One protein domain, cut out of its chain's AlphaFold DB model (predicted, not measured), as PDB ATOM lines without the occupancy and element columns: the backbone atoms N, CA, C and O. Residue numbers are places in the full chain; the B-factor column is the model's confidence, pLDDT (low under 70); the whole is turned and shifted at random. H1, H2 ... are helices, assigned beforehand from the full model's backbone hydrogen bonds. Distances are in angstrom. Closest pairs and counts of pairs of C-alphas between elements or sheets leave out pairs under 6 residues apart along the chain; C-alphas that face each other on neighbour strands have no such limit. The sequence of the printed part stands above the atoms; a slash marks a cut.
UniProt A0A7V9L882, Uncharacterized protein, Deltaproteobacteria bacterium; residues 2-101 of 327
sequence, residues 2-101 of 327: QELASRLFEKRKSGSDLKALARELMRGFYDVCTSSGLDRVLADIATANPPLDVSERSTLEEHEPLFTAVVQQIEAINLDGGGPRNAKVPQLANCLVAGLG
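What this domain is: This is residues 2 to 101 of the 327 residues of an uncharacterized protein of Deltaproteobacteria bacterium (UniProt A0A7V9L882). Two crossed layers of helices make the body, the helical hairpin of H1 and H2 packed on the helical hairpin of H5 and H6, with the longest helix, H2, in the middle. H2 runs on past H5 and H6 toward one end of the domain, where H3 packs on its residues 30 to 33 alone, while the short H4 packs beside H2 just before H5. The printed part has 100 residues with six named helices, H1 to H6 in that order, and no named strand, and the class is all helix. The whole is compact, with a radius of gyration of the C-alphas of 13.3 A, yet elongated, spanning 39 by 25 by 18 A.

Where its parts are: Find C-alpha 2 at (-34.699, -38.030, 31.420); from there H1 runs through residues 2 to 11, 14.3 A long. H2, residues 18 to 35, begins at (-40.254, -35.470, 15.264) and is 25.3 A long. H3 follows at residues 39 to 48, 14.3 A long, then H4 at residues 59 to 62, 4.9 A. H5, residues 64 to 75, covers 16.0 A. H6, residues 85 to 99, covers 21.3 A and ends at C-alpha 99, at (-31.794, -45.839, 18.454).

How they stand to each other: Begin at the hub, H2, which touches the five other helices. With its residues 21 to 28 alone it touches H1, opposite ways at a tilt of 37 degrees, only just steep; the closest C-alphas, of Leu 4 and Gly 28, are 7.0 A apart. H3 touches H2 at a steep tilt of 51 degrees, the closest C-alphas being those of Cys 33 and Asp 39, 6.2 A apart. Look at Arg 23 and Glu 61 for H2 and H4, which touch with these closest C-alphas 5.3 A apart. H5 touches residues 18 to 23 of H2 alone, the closest C-alphas being those of Ala 22 and Val 71 at 5.9 A. H5 and H6 touch at a shallow tilt of 28 degrees, opposite ways, with the C-alphas of Val 70 and Gly 99 closest at 4.2 A. H6 touches H1 at a steep tilt of 64 degrees, Ser 6 and Val 89 having the closest C-alphas, 5.5 A apart. H3 is apart from H1, H4, H5 and H6. In H1, H2, H3 and H5 every O i to N i+4 pair is within hydrogen-bond range; in H6 8 of 11 are, and H4 is too short for such a pair.

The domain as a whole: The two C-alphas farthest apart, those of Ser 55 and Gly 82, are 40.2 A apart. The printed part has no cut, and no link is long. Mean pLDDT of the printed part is 84.8; look for values under 70 at residues 35 to 38 and 82 to 87.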
ATOM      1  N   GLN A   2     -33.264 -38.242  31.140       81.44
ATOM      2  CA  GLN A   2     -34.699 -38.030  31.420       81.44
ATOM      3  C   GLN A   2     -35.065 -36.554  31.653       81.44
ATOM      4  O   GLN A   2     -36.063 -36.081  31.129       81.44
ATOM      5  N   GLU A   3     -34.223 -35.788  32.349       76.19
ATOM      6  CA  GLU A   3     -34.434 -34.346  32.538       76.19
ATOM      7  C   GLU A   3     -34.389 -33.550  31.218       76.19
ATOM      8  O   GLU A   3     -35.205 -32.658  30.991       76.19
ATOM      9  N   LEU A   4     -33.461 -33.886  30.312       81.69
ATOM     10  CA  LEU A   4     -33.428 -33.310  28.965       81.69
ATOM     11  C   LEU A   4     -34.719 -33.655  28.213       81.69
ATOM     12  O   LEU A   4     -35.369 -32.755  27.693       81.69
ATOM     13  N   ALA A   5     -35.111 -34.931  28.211       83.69
ATOM     14  CA  ALA A   5     -36.345 -35.385  27.582       83.69
ATOM     15  C   ALA A   5     -37.575 -34.658  28.147       83.69
ATOM     16  O   ALA A   5     -38.436 -34.260  27.371       83.69
ATOM     17  N   SER A   6     -37.629 -34.402  29.459       84.69
ATOM     18  CA  SER A   6     -38.699 -33.613  30.086       84.69
ATOM     19  C   SER A   6     -38.757 -32.197  29.526       84.69
ATOM     20  O   SER A   6     -39.803 -31.765  29.050       84.69
ATOM     21  N   ARG A   7     -37.618 -31.490  29.506       85.81
ATOM     22  CA  ARG A   7     -37.537 -30.112  28.991       85.81
ATOM     23  C   ARG A   7     -37.912 -30.022  27.512       85.81
ATOM     24  O   ARG A   7     -38.580 -29.074  27.107       85.81
ATOM     25  N   LEU A   8     -37.479 -30.988  26.704       86.25
ATOM     26  CA  LEU A   8     -37.819 -31.045  25.282       86.25
ATOM     27  C   LEU A   8     -39.303 -31.351  25.075       86.25
ATOM     28  O   LEU A   8     -39.963 -30.708  24.261       86.25
ATOM     29  N   PHE A   9     -39.848 -32.283  25.856       85.69
ATOM     30  CA  PHE A   9     -41.257 -32.644  25.793       85.69
ATOM     31  C   PHE A   9     -42.172 -31.485  26.225       85.69
ATOM     32  O   PHE A   9     -43.204 -31.266  25.600       85.69
ATOM     33  N   GLU A  10     -41.784 -30.700  27.232       85.62
ATOM     34  CA  GLU A  10     -42.512 -29.494  27.660       85.62
ATOM     35  C   GLU A  10     -42.518 -28.384  26.601       85.62
ATOM     36  O   GLU A  10     -43.514 -27.675  26.452       85.62
ATOM     37  N   LYS A  11     -41.420 -28.234  25.851       85.00
ATOM     38  CA  LYS A  11     -41.307 -27.253  24.758       85.00
ATOM     39  C   LYS A  11     -42.048 -27.683  23.492       85.00
ATOM     40  O   LYS A  11     -42.379 -26.839  22.657       85.00
ATOM     41  N   ARG A  12     -42.300 -28.983  23.335       87.50
ATOM     42  CA  ARG A  12     -42.959 -29.553  22.162       87.50
ATOM     43  C   ARG A  12     -44.443 -29.170  22.128       87.50
ATOM     44  O   ARG A  12     -45.182 -29.380  23.087       87.50
ATOM     45  N   LYS A  13     -44.913 -28.684  20.978       82.75
ATOM     46  CA  LYS A  13     -46.350 -28.544  20.677       82.75
ATOM     47  C   LYS A  13     -46.890 -29.842  20.068       82.75
ATOM     48  O   LYS A  13     -46.148 -30.562  19.400       82.75
ATOM     49  N   SER A  14     -48.169 -30.151  20.253       79.25
ATOM     50  CA  SER A  14     -48.780 -31.301  19.571       79.25
ATOM     51  C   SER A  14     -48.607 -31.195  18.055       79.25
ATOM     52  O   SER A  14     -48.799 -30.117  17.495       79.25
ATOM     53  N   GLY A  15     -48.187 -32.288  17.409       74.62
ATOM     54  CA  GLY A  15     -47.860 -32.295  15.978       74.62
ATOM     55  C   GLY A  15     -46.530 -31.624  15.599       74.62
ATOM     56  O   GLY A  15     -46.304 -31.363  14.422       74.62
ATOM     57  N   SER A  16     -45.643 -31.332  16.561       81.69
ATOM     58  CA  SER A  16     -44.290 -30.844  16.243       81.69
ATOM     59  C   SER A  16     -43.480 -31.889  15.481       81.69
ATOM     60  O   SER A  16     -43.608 -33.087  15.752       81.69
ATOM     61  N   ASP A  17     -42.587 -31.400  14.620       90.31
ATOM     62  CA  ASP A  17     -41.666 -32.207  13.824       90.31
ATOM     63  C   ASP A  17     -40.805 -33.130  14.706       90.31
ATOM     64  O   ASP A  17     -39.985 -32.683  15.515       90.31
ATOM     65  N   LEU A  18     -40.998 -34.440  14.540       90.56
ATOM     66  CA  LEU A  18     -40.254 -35.470  15.264       90.56
ATOM     67  C   LEU A  18     -38.772 -35.471  14.885       90.56
ATOM     68  O   LEU A  18     -37.934 -35.784  15.729       90.56
ATOM     69  N   LYS A  19     -38.435 -35.052  13.659       93.12
ATOM     70  CA  LYS A  19     -37.044 -34.938  13.209       93.12
ATOM     71  C   LYS A  19     -36.306 -33.859  13.994       93.12
ATOM     72  O   LYS A  19     -35.188 -34.092  14.445       93.12
ATOM     73  N   ALA A  20     -36.935 -32.705  14.214       92.62
ATOM     74  CA  ALA A  20     -36.371 -31.653  15.057       92.62
ATOM     75  C   ALA A  20     -36.158 -32.133  16.506       92.62
ATOM     76  O   ALA A  20     -35.078 -31.938  17.064       92.62
ATOM     77  N   LEU A  21     -37.142 -32.837  17.082       92.94
ATOM     78  CA  LEU A  21     -37.028 -33.417  18.427       92.94
ATOM     79  C   LEU A  21     -35.877 -34.430  18.529       92.94
ATOM     80  O   LEU A  21     -35.119 -34.397  19.497       92.94
ATOM     81  N   ALA A  22     -35.735 -35.312  17.536       94.00
ATOM     82  CA  ALA A  22     -34.657 -36.296  17.477       94.00
ATOM     83  C   ALA A  22     -33.279 -35.618  17.442       94.00
ATOM     84  O   ALA A  22     -32.406 -35.986  18.227       94.00
ATOM     85  N   ARG A  23     -33.105 -34.569  16.622       94.75
ATOM     86  CA  ARG A  23     -31.847 -33.799  16.580       94.75
ATOM     87  C   ARG A  23     -31.522 -33.163  17.926       94.75
ATOM     88  O   ARG A  23     -30.391 -33.255  18.390       94.75
ATOM     89  N   GLU A  24     -32.502 -32.541  18.581       93.44
ATOM     90  CA  GLU A  24     -32.285 -31.928  19.899       93.44
ATOM     91  C   GLU A  24     -31.946 -32.964  20.983       93.44
ATOM     92  O   GLU A  24     -31.098 -32.702  21.840       93.44
ATOM     93  N   LEU A  25     -32.555 -34.155  20.930       91.94
ATOM     94  CA  LEU A  25     -32.217 -35.266  21.823       91.94
ATOM     95  C   LEU A  25     -30.789 -35.767  21.606       91.94
ATOM     96  O   LEU A  25     -30.072 -35.955  22.588       91.94
ATOM     97  N   MET A  26     -30.374 -35.961  20.353       94.38
ATOM     98  CA  MET A  26     -29.028 -36.431  20.011       94.38
ATOM     99  C   MET A  26     -27.958 -35.407  20.408       94.38
ATOM    100  O   MET A  26     -27.004 -35.771  21.094       94.38
ATOM    101  N   ARG A  27     -28.175 -34.116  20.118       93.25
ATOM    102  CA  ARG A  27     -27.303 -33.023  20.591       93.25
ATOM    103  C   ARG A  27     -27.174 -33.006  22.103       93.25
ATOM    104  O   ARG A  27     -26.077 -32.925  22.643       93.25
ATOM    105  N   GLY A  28     -28.301 -33.081  22.804       88.56
ATOM    106  CA  GLY A  28     -28.273 -33.057  24.256       88.56
ATOM    107  C   GLY A  28     -27.672 -34.330  24.859       88.56
ATOM    108  O   GLY A  28     -27.096 -34.254  25.939       88.56
ATOM    109  N   PHE A  29     -27.748 -35.479  24.183       88.38
ATOM    110  CA  PHE A  29     -27.003 -36.676  24.577       88.38
ATOM    111  C   PHE A  29     -25.499 -36.480  24.426       88.38
ATOM    112  O   PHE A  29     -24.775 -36.768  25.375       88.38
ATOM    113  N   TYR A  30     -25.043 -35.925  23.303       88.31
ATOM    114  CA  TYR A  30     -23.638 -35.569  23.108       88.31
ATOM    115  C   TYR A  30     -23.136 -34.628  24.214       88.31
ATOM    116  O   TYR A  30     -22.116 -34.893  24.857       88.31
ATOM    117  N   ASP A  31     -23.899 -33.568  24.502       82.25
ATOM    118  CA  ASP A  31     -23.574 -32.605  25.559       82.25
ATOM    119  C   ASP A  31     -23.516 -33.286  26.931       82.25
ATOM    120  O   ASP A  31     -22.607 -33.033  27.728       82.25
ATOM    121  N   VAL A  32     -24.477 -34.172  27.215       77.50
ATOM    122  CA  VAL A  32     -24.492 -34.960  28.448       77.50
ATOM    123  C   VAL A  32     -23.246 -35.826  28.514       77.50
ATOM    124  O   VAL A  32     -22.549 -35.725  29.511       77.50
ATOM    125  N   CYS A  33     -22.920 -36.608  27.487       75.69
ATOM    126  CA  CYS A  33     -21.738 -37.467  27.477       75.69
ATOM    127  C   CYS A  33     -20.439 -36.686  27.705       75.69
ATOM    128  O   CYS A  33     -19.676 -37.045  28.600       75.69
ATOM    129  N   THR A  34     -20.247 -35.581  26.986       74.88
ATOM    130  CA  THR A  34     -19.047 -34.734  27.090       74.88
ATOM    131  C   THR A  34     -18.929 -34.101  28.479       74.88
ATOM    132  O   THR A  34     -17.911 -34.217  29.155       74.88
ATOM    133  N   SER A  35     -20.007 -33.479  28.971       66.38
ATOM    134  CA  SER A  35     -20.032 -32.855  30.310       66.38
ATOM    135  C   SER A  35     -19.885 -33.861  31.459       66.38
ATOM    136  O   SER A  35     -19.558 -33.490  32.586       66.38
ATOM    137  N   SER A  36     -20.137 -35.133  31.163       62.03
ATOM    138  CA  SER A  36     -20.134 -36.258  32.086       62.03
ATOM    139  C   SER A  36     -18.838 -37.069  32.090       62.03
ATOM    140  O   SER A  36     -18.722 -37.987  32.902       62.03
ATOM    141  N   GLY A  37     -17.892 -36.783  31.189       62.56
ATOM    142  CA  GLY A  37     -16.696 -37.608  30.988       62.56
ATOM    143  C   GLY A  37     -17.013 -39.021  30.482       62.56
ATOM    144  O   GLY A  37     -16.326 -39.977  30.840       62.56
ATOM    145  N   LEU A  38     -18.095 -39.174  29.707       69.75
ATOM    146  CA  LEU A  38     -18.500 -40.427  29.055       69.75
ATOM    147  C   LEU A  38     -17.982 -40.492  27.608       69.75
ATOM    148  O   LEU A  38     -18.642 -41.058  26.737       69.75
ATOM    149  N   ASP A  39     -16.807 -39.921  27.339       76.00
ATOM    150  CA  ASP A  39     -16.219 -39.818  25.994       76.00
ATOM    151  C   ASP A  39     -16.025 -41.190  25.342       76.00
ATOM    152  O   ASP A  39     -16.207 -41.355  24.139       76.00
ATOM    153  N   ARG A  40     -15.753 -42.217  26.154       73.94
ATOM    154  CA  ARG A  40     -15.661 -43.602  25.686       73.94
ATOM    155  C   ARG A  40     -16.973 -44.120  25.096       73.94
ATOM    156  O   ARG A  40     -16.932 -44.845  24.117       73.94
ATOM    157  N   VAL A  41     -18.127 -43.721  25.638       79.06
ATOM    158  CA  VAL A  41     -19.429 -44.100  25.063       79.06
ATOM    159  C   VAL A  41     -19.573 -43.506  23.663       79.06
ATOM    160  O   VAL A  41     -20.014 -44.199  22.752       79.06
ATOM    161  N   LEU A  42     -19.159 -42.249  23.470       84.88
ATOM    162  CA  LEU A  42     -19.159 -41.617  22.148       84.88
ATOM    163  C   LEU A  42     -18.178 -42.319  21.197       84.88
ATOM    164  O   LEU A  42     -18.537 -42.596  20.056       84.88
ATOM    165  N   ALA A  43     -16.981 -42.671  21.674       82.69
ATOM    166  CA  ALA A  43     -15.989 -43.408  20.891       82.69
ATOM    167  C   ALA A  43     -16.468 -44.816  20.493       82.69
ATOM    168  O   ALA A  43     -16.252 -45.243  19.358       82.69
ATOM    169  N   ASP A  44     -17.154 -45.527  21.390       81.56
ATOM    170  CA  ASP A  44     -17.725 -46.847  21.114       81.56
ATOM    171  C   ASP A  44     -18.867 -46.741  20.082       81.56
ATOM    172  O   ASP A  44     -18.932 -47.548  19.154       81.56
ATOM    173  N   ILE A  45     -19.719 -45.705  20.172       87.31
ATOM    174  CA  ILE A  45     -20.757 -45.420  19.162       87.31
ATOM    175  C   ILE A  45     -20.120 -45.117  17.798       87.31
ATOM    176  O   ILE A  45     -20.568 -45.671  16.794       87.31
ATOM    177  N   ALA A  46     -19.076 -44.284  17.756       89.75
ATOM    178  CA  ALA A  46     -18.324 -43.971  16.538       89.75
ATOM    179  C   ALA A  46     -17.717 -45.230  15.906       89.75
ATOM    180  O   ALA A  46     -17.891 -45.489  14.717       89.75
ATOM    181  N   THR A  47     -17.086 -46.068  16.731       86.88
ATOM    182  CA  THR A  47     -16.474 -47.336  16.306       86.88
ATOM    183  C   THR A  47     -17.507 -48.308  15.738       86.88
ATOM    184  O   THR A  47     -17.233 -48.995  14.756       86.88
ATOM    185  N   ALA A  48     -18.702 -48.365  16.331       87.00
ATOM    186  CA  ALA A  48     -19.789 -49.221  15.861       87.00
ATOM    187  C   ALA A  48     -20.485 -48.691  14.593       87.00
ATOM    188  O   ALA A  48     -21.160 -49.462  13.912       87.00
ATOM    189  N   ASN A  49     -20.332 -47.403  14.267       88.50
ATOM    190  CA  ASN A  49     -21.052 -46.738  13.178       88.50
ATOM    191  C   ASN A  49     -20.117 -45.938  12.249       88.50
ATOM    192  O   ASN A  49     -20.317 -44.737  12.076       88.50
ATOM    193  N   PRO A  50     -19.096 -46.546  11.619       87.00
ATOM    194  CA  PRO A  50     -18.246 -45.824  10.677       87.00
ATOM    195  C   PRO A  50     -19.069 -45.305   9.475       87.00
ATOM    196  O   PRO A  50     -19.944 -46.024   8.988       87.00
ATOM    197  N   PRO A  51     -18.784 -44.096   8.951       89.75
ATOM    198  CA  PRO A  51     -17.629 -43.243   9.241       89.75
ATOM    199  C   PRO A  51     -17.891 -42.160  10.310       89.75
ATOM    200  O   PRO A  51     -17.306 -41.084  10.223       89.75
ATOM    201  N   LEU A  52     -18.779 -42.394  11.283       90.31
ATOM    202  CA  LEU A  52     -19.095 -41.417  12.329       90.31
ATOM    203  C   LEU A  52     -17.833 -40.930  13.062       90.31
ATOM    204  O   LEU A  52     -17.092 -41.723  13.638       90.31
ATOM    205  N   ASP A  53     -17.649 -39.612  13.093       87.69
ATOM    206  CA  ASP A  53     -16.649 -38.927  13.909       87.69
ATOM    207  C   ASP A  53     -17.360 -38.123  15.000       87.69
ATOM    208  O   ASP A  53     -18.220 -37.308  14.700       87.69
ATOM    209  N   VAL A  54     -17.017 -38.343  16.266       84.81
ATOM    210  CA  VAL A  54     -17.626 -37.669  17.429       84.81
ATOM    211  C   VAL A  54     -16.800 -36.478  17.930       84.81
ATOM    212  O   VAL A  54     -17.056 -35.961  19.019       84.81
ATOM    213  N   SER A  55     -15.803 -36.035  17.159       84.12
ATOM    214  CA  SER A  55     -15.009 -34.838  17.464       84.12
ATOM    215  C   SER A  55     -15.850 -33.557  17.482       84.12
ATOM    216  O   SER A  55     -15.600 -32.656  18.285       84.12
ATOM    217  N   GLU A  56     -16.879 -33.500  16.640       85.62
ATOM    218  CA  GLU A  56     -17.817 -32.392  16.559       85.62
ATOM    219  C   GLU A  56     -19.177 -32.765  17.147       85.62
ATOM    220  O   GLU A  56     -19.613 -33.912  17.141       85.62
ATOM    221  N   ARG A  57     -19.880 -31.754  17.655       83.81
ATOM    222  CA  ARG A  57     -21.197 -31.934  18.270       83.81
ATOM    223  C   ARG A  57     -22.258 -32.371  17.260       83.81
ATOM    224  O   ARG A  57     -23.142 -33.135  17.629       83.81
ATOM    225  N   SER A  58     -22.208 -31.837  16.036       86.38
ATOM    226  CA  SER A  58     -23.289 -31.974  15.053       86.38
ATOM    227  C   SER A  58     -23.285 -33.288  14.282       86.38
ATOM    228  O   SER A  58     -24.317 -33.729  13.774       86.38
ATOM    229  N   THR A  59     -22.135 -33.948  14.226       89.19
ATOM    230  CA  THR A  59     -21.927 -35.169  13.444       89.19
ATOM    231  C   THR A  59     -22.810 -36.317  13.911       89.19
ATOM    232  O   THR A  59     -23.244 -37.130  13.097       89.19
ATOM    233  N   LEU A  60     -23.134 -36.369  15.208       88.81
ATOM    234  CA  LEU A  60     -24.005 -37.401  15.754       88.81
ATOM    235  C   LEU A  60     -25.429 -37.278  15.194       88.81
ATOM    236  O   LEU A  60     -25.992 -38.290  14.779       88.81
ATOM    237  N   GLU A  61     -26.015 -36.073  15.146       91.62
ATOM    238  CA  GLU A  61     -27.361 -35.893  14.578       91.62
ATOM    239  C   GLU A  61     -27.412 -35.848  13.044       91.62
ATOM    240  O   GLU A  61     -28.495 -35.972  12.470       91.62
ATOM    241  N   GLU A  62     -26.272 -35.646  12.385       93.12
ATOM    242  CA  GLU A  62     -26.142 -35.659  10.922       93.12
ATOM    243  C   GLU A  62     -25.876 -37.066  10.367       93.12
ATOM    244  O   GLU A  62     -26.036 -37.307   9.170       93.12
ATOM    245  N   HIS A  63     -25.516 -38.022  11.228       94.62
ATOM    246  CA  HIS A  63     -25.294 -39.406  10.833       94.62
ATOM    247  C   HIS A  63     -26.620 -40.116  10.513       94.62
ATOM    248  O   HIS A  63     -27.292 -40.667  11.393       94.62
ATOM    249  N   GLU A  64     -26.977 -40.122   9.226       95.06
ATOM    250  CA  GLU A  64     -28.284 -40.548   8.708       95.06
ATOM    251  C   GLU A  64     -28.783 -41.908   9.241       95.06
ATOM    252  O   GLU A  64     -29.951 -41.977   9.637       95.06
ATOM    253  N   PRO A  65     -27.962 -42.980   9.340       94.88
ATOM    254  CA  PRO A  65     -28.425 -44.252   9.900       94.88
ATOM    255  C   PRO A  65     -28.877 -44.154  11.363       94.88
ATOM    256  O   PRO A  65     -29.934 -44.673  11.722       94.88
ATOM    257  N   LEU A  66     -28.105 -43.454  12.203       94.44
ATOM    258  CA  LEU A  66     -28.421 -43.291  13.626       94.44
ATOM    259  C   LEU A  66     -29.600 -42.341  13.809       94.44
ATOM    260  O   LEU A  66     -30.515 -42.625  14.580       94.44
ATOM    261  N   PHE A  67     -29.604 -41.237  13.064       95.75
ATOM    262  CA  PHE A  67     -30.702 -40.283  13.073       95.75
ATOM    263  C   PHE A  67     -32.027 -40.955  12.686       95.75
ATOM    264  O   PHE A  67     -33.025 -40.825  13.398       95.75
ATOM    265  N   THR A  68     -32.020 -41.746  11.611       95.62
ATOM    266  CA  THR A  68     -33.190 -42.508  11.160       95.62
ATOM    267  C   THR A  68     -33.645 -43.516  12.213       95.62
ATOM    268  O   THR A  68     -34.840 -43.584  12.506       95.62
ATOM    269  N   ALA A  69     -32.719 -44.256  12.829       93.62
ATOM    270  CA  ALA A  69     -33.044 -45.208  13.891       93.62
ATOM    271  C   ALA A  69     -33.701 -44.518  15.100       93.62
ATOM    272  O   ALA A  69     -34.717 -44.994  15.606       93.62
ATOM    273  N   VAL A  70     -33.182 -43.367  15.536       94.44
ATOM    274  CA  VAL A  70     -33.769 -42.587  16.639       94.44
ATOM    275  C   VAL A  70     -35.160 -42.067  16.271       94.44
ATOM    276  O   VAL A  70     -36.082 -42.187  17.080       94.44
ATOM    277  N   VAL A  71     -35.351 -41.534  15.060       95.00
ATOM    278  CA  VAL A  71     -36.673 -41.080  14.592       95.00
ATOM    279  C   VAL A  71     -37.678 -42.233  14.595       95.00
ATOM    280  O   VAL A  71     -38.761 -42.068  15.150       95.00
ATOM    281  N   GLN A  72     -37.310 -43.412  14.085       93.50
ATOM    282  CA  GLN A  72     -38.179 -44.597  14.091       93.50
ATOM    283  C   GLN A  72     -38.570 -45.029  15.510       93.50
ATOM    284  O   GLN A  72     -39.732 -45.349  15.766       93.50
ATOM    285  N   GLN A  73     -37.629 -44.996  16.459       93.12
ATOM    286  CA  GLN A  73     -37.926 -45.296  17.864       93.12
ATOM    287  C   GLN A  73     -38.895 -44.276  18.475       93.12
ATOM    288  O   GLN A  73     -39.762 -44.647  19.268       93.12
ATOM    289  N   ILE A  74     -38.767 -42.996  18.115       91.00
ATOM    290  CA  ILE A  74     -39.660 -41.931  18.587       91.00
ATOM    291  C   ILE A  74     -41.047 -42.038  17.934       91.00
ATOM    292  O   ILE A  74     -42.051 -41.826  18.606       91.00
ATOM    293  N   GLU A  75     -41.135 -42.381  16.651       90.38
ATOM    294  CA  GLU A  75     -42.407 -42.592  15.945       90.38
ATOM    295  C   GLU A  75     -43.189 -43.784  16.505       90.38
ATOM    296  O   GLU A  75     -44.418 -43.741  16.586       90.38
ATOM    297  N   ALA A  76     -42.481 -44.827  16.951       89.50
ATOM    298  CA  ALA A  76     -43.086 -45.993  17.585       89.50
ATOM    299  C   ALA A  76     -43.785 -45.657  18.915       89.50
ATOM    300  O   ALA A  76     -44.679 -46.392  19.347       89.50
ATOM    301  N   ILE A  77     -43.419 -44.545  19.566       85.81
ATOM    302  CA  ILE A  77     -44.111 -44.066  20.761       85.81
ATOM    303  C   ILE A  77     -45.163 -43.020  20.382       85.81
ATOM    304  O   ILE A  77     -44.887 -41.999  19.760       85.81
ATOM    305  N   ASN A  78     -46.410 -43.239  20.802       82.81
ATOM    306  CA  ASN A  78     -47.492 -42.289  20.546       82.81
ATOM    307  C   ASN A  78     -47.357 -41.035  21.441       82.81
ATOM    308  O   ASN A  78     -48.030 -40.895  22.475       82.81
ATOM    309  N   LEU A  79     -46.476 -40.107  21.048       83.38
ATOM    310  CA  LEU A  79     -46.180 -38.878  21.793       83.38
ATOM    311  C   LEU A  79     -47.393 -37.959  21.960       83.38
ATOM    312  O   LEU A  79     -47.511 -37.299  22.994       83.38
ATOM    313  N   ASP A  80     -48.324 -37.983  21.010       82.06
ATOM    314  CA  ASP A  80     -49.529 -37.144  21.010       82.06
ATOM    315  C   ASP A  80     -50.783 -37.863  21.543       82.06
ATOM    316  O   ASP A  80     -51.813 -37.234  21.768       82.06
ATOM    317  N   GLY A  81     -50.696 -39.165  21.830       77.50
ATOM    318  CA  GLY A  81     -51.807 -39.950  22.372       77.50
ATOM    319  C   GLY A  81     -52.258 -39.515  23.771       77.50
ATOM    320  O   GLY A  81     -51.480 -38.952  24.548       77.50
ATOM    321  N   GLY A  82     -53.509 -39.825  24.121       66.38
ATOM    322  CA  GLY A  82     -54.108 -39.536  25.431       66.38
ATOM    323  C   GLY A  82     -53.528 -40.402  26.554       66.38
ATOM    324  O   GLY A  82     -54.133 -41.388  26.955       66.38
ATOM    325  N   GLY A  83     -52.348 -40.040  27.059       69.69
ATOM    326  CA  GLY A  83     -51.692 -40.696  28.192       69.69
ATOM    327  C   GLY A  83     -50.952 -39.697  29.090       69.69
ATOM    328  O   GLY A  83     -50.730 -38.554  28.678       69.69
ATOM    329  N   PRO A  84     -50.553 -40.094  30.314       68.50
ATOM    330  CA  PRO A  84     -49.880 -39.204  31.257       68.50
ATOM    331  C   PRO A  84     -48.569 -38.669  30.673       68.50
ATOM    332  O   PRO A  84     -47.708 -39.450  30.269       68.50
ATOM    333  N   ARG A  85     -48.382 -37.342  30.665       67.69
ATOM    334  CA  ARG A  85     -47.171 -36.700  30.109       67.69
ATOM    335  C   ARG A  85     -45.879 -37.262  30.716       67.69
ATOM    336  O   ARG A  85     -44.934 -37.546  29.990       67.69
ATOM    337  N   ASN A  86     -45.879 -37.528  32.022       64.62
ATOM    338  CA  ASN A  86     -44.708 -38.037  32.741       64.62
ATOM    339  C   ASN A  86     -44.317 -39.470  32.350       64.62
ATOM    340  O   ASN A  86     -43.153 -39.827  32.480       64.62
ATOM    341  N   ALA A  87     -45.245 -40.286  31.837       67.88
ATOM    342  CA  ALA A  87     -44.923 -41.637  31.370       67.88
ATOM    343  C   ALA A  87     -44.104 -41.617  30.066       67.88
ATOM    344  O   ALA A  87     -43.333 -42.537  29.802       67.88
ATOM    345  N   LYS A  88     -44.231 -40.542  29.275       81.56
ATOM    346  CA  LYS A  88     -43.580 -40.396  27.966       81.56
ATOM    347  C   LYS A  88     -42.136 -39.910  28.065       81.56
ATOM    348  O   LYS A  88     -41.352 -40.151  27.158       81.56
ATOM    349  N   VAL A  89     -41.759 -39.269  29.174       85.00
ATOM    350  CA  VAL A  89     -40.397 -38.754  29.389       85.00
ATOM    351  C   VAL A  89     -39.360 -39.886  29.495       85.00
ATOM    352  O   VAL A  89     -38.376 -39.851  28.751       85.00
ATOM    353  N   PRO A  90     -39.556 -40.928  30.332       81.56
ATOM    354  CA  PRO A  90     -38.672 -42.093  30.335       81.56
ATOM    355  C   PRO A  90     -38.661 -42.834  28.995       81.56
ATOM    356  O   PRO A  90     -37.601 -43.262  28.550       81.56
ATOM    357  N   GLN A  91     -39.815 -42.945  28.326       85.81
ATOM    358  CA  GLN A  91     -39.919 -43.592  27.014       85.81
ATOM    359  C   GLN A  91     -39.086 -42.862  25.959       85.81
ATOM    360  O   GLN A  91     -38.315 -43.497  25.256       85.81
ATOM    361  N   LEU A  92     -39.163 -41.530  25.913       87.19
ATOM    362  CA  LEU A  92     -38.397 -40.718  24.970       87.19
ATOM    363  C   LEU A  92     -36.881 -40.848  25.193       87.19
ATOM    364  O   LEU A  92     -36.118 -40.939  24.233       87.19
ATOM    365  N   ALA A  93     -36.439 -40.909  26.454       84.94
ATOM    366  CA  ALA A  93     -35.040 -41.191  26.771       84.94
ATOM    367  C   ALA A  93     -34.621 -42.603  26.315       84.94
ATOM    368  O   ALA A  93     -33.527 -42.768  25.780       84.94
ATOM    369  N   ASN A  94     -35.494 -43.600  26.479       83.75
ATOM    370  CA  ASN A  94     -35.237 -44.973  26.041       83.75
ATOM    371  C   ASN A  94     -35.202 -45.107  24.512       83.75
ATOM    372  O   ASN A  94     -34.378 -45.862  24.009       83.75
ATOM    373  N   CYS A  95     -36.028 -44.357  23.774       88.00
ATOM    374  CA  CYS A  95     -35.988 -44.321  22.308       88.00
ATOM    375  C   CYS A  95     -34.616 -43.887  21.791       88.00
ATOM    376  O   CYS A  95     -34.099 -44.478  20.849       88.00
ATOM    377  N   LEU A  96     -34.005 -42.888  22.435       89.69
ATOM    378  CA  LEU A  96     -32.662 -42.445  22.075       89.69
ATOM    379  C   LEU A  96     -31.618 -43.533  22.346       89.69
ATOM    380  O   LEU A  96     -30.809 -43.834  21.479       89.69
ATOM    381  N   VAL A  97     -31.657 -44.139  23.534       83.62
ATOM    382  CA  VAL A  97     -30.737 -45.222  23.915       83.62
ATOM    383  C   VAL A  97     -30.850 -46.398  22.937       83.62
ATOM    384  O   VAL A  97     -29.839 -46.852  22.409       83.62
ATOM    385  N   ALA A  98     -32.075 -46.829  22.628       83.06
ATOM    386  CA  ALA A  98     -32.334 -47.903  21.674       83.06
ATOM    387  C   ALA A  98     -31.895 -47.539  20.244       83.06
ATOM    388  O   ALA A  98     -31.276 -48.358  19.572       83.06
ATOM    389  N   GLY A  99     -32.174 -46.313  19.790       86.31
ATOM    390  CA  GLY A  99     -31.794 -45.839  18.454       86.31
ATOM    391  C   GLY A  99     -30.281 -45.724  18.257       86.31
ATOM    392  O   GLY A  99     -29.794 -45.922  17.149       86.31
ATOM    393  N   LEU A 100     -29.531 -45.479  19.334       87.62
ATOM    394  CA  LEU A 100     -28.066 -45.484  19.336       87.62
ATOM    395  C   LEU A 100     -27.458 -46.890  19.495       87.62
ATOM    396  O   LEU A 100     -26.240 -47.016  19.597       87.62
ATOM    397  N   GLY A 101     -28.281 -47.944  19.552       80.94
ATOM    398  CA  GLY A 101     -27.810 -49.316  19.757       80.94
ATOM    399  C   GLY A 101     -27.201 -49.554  21.142       80.94
ATOM    400  O   GLY A 101     -26.419 -50.485  21.326       80.94
TER     401      GLY A 101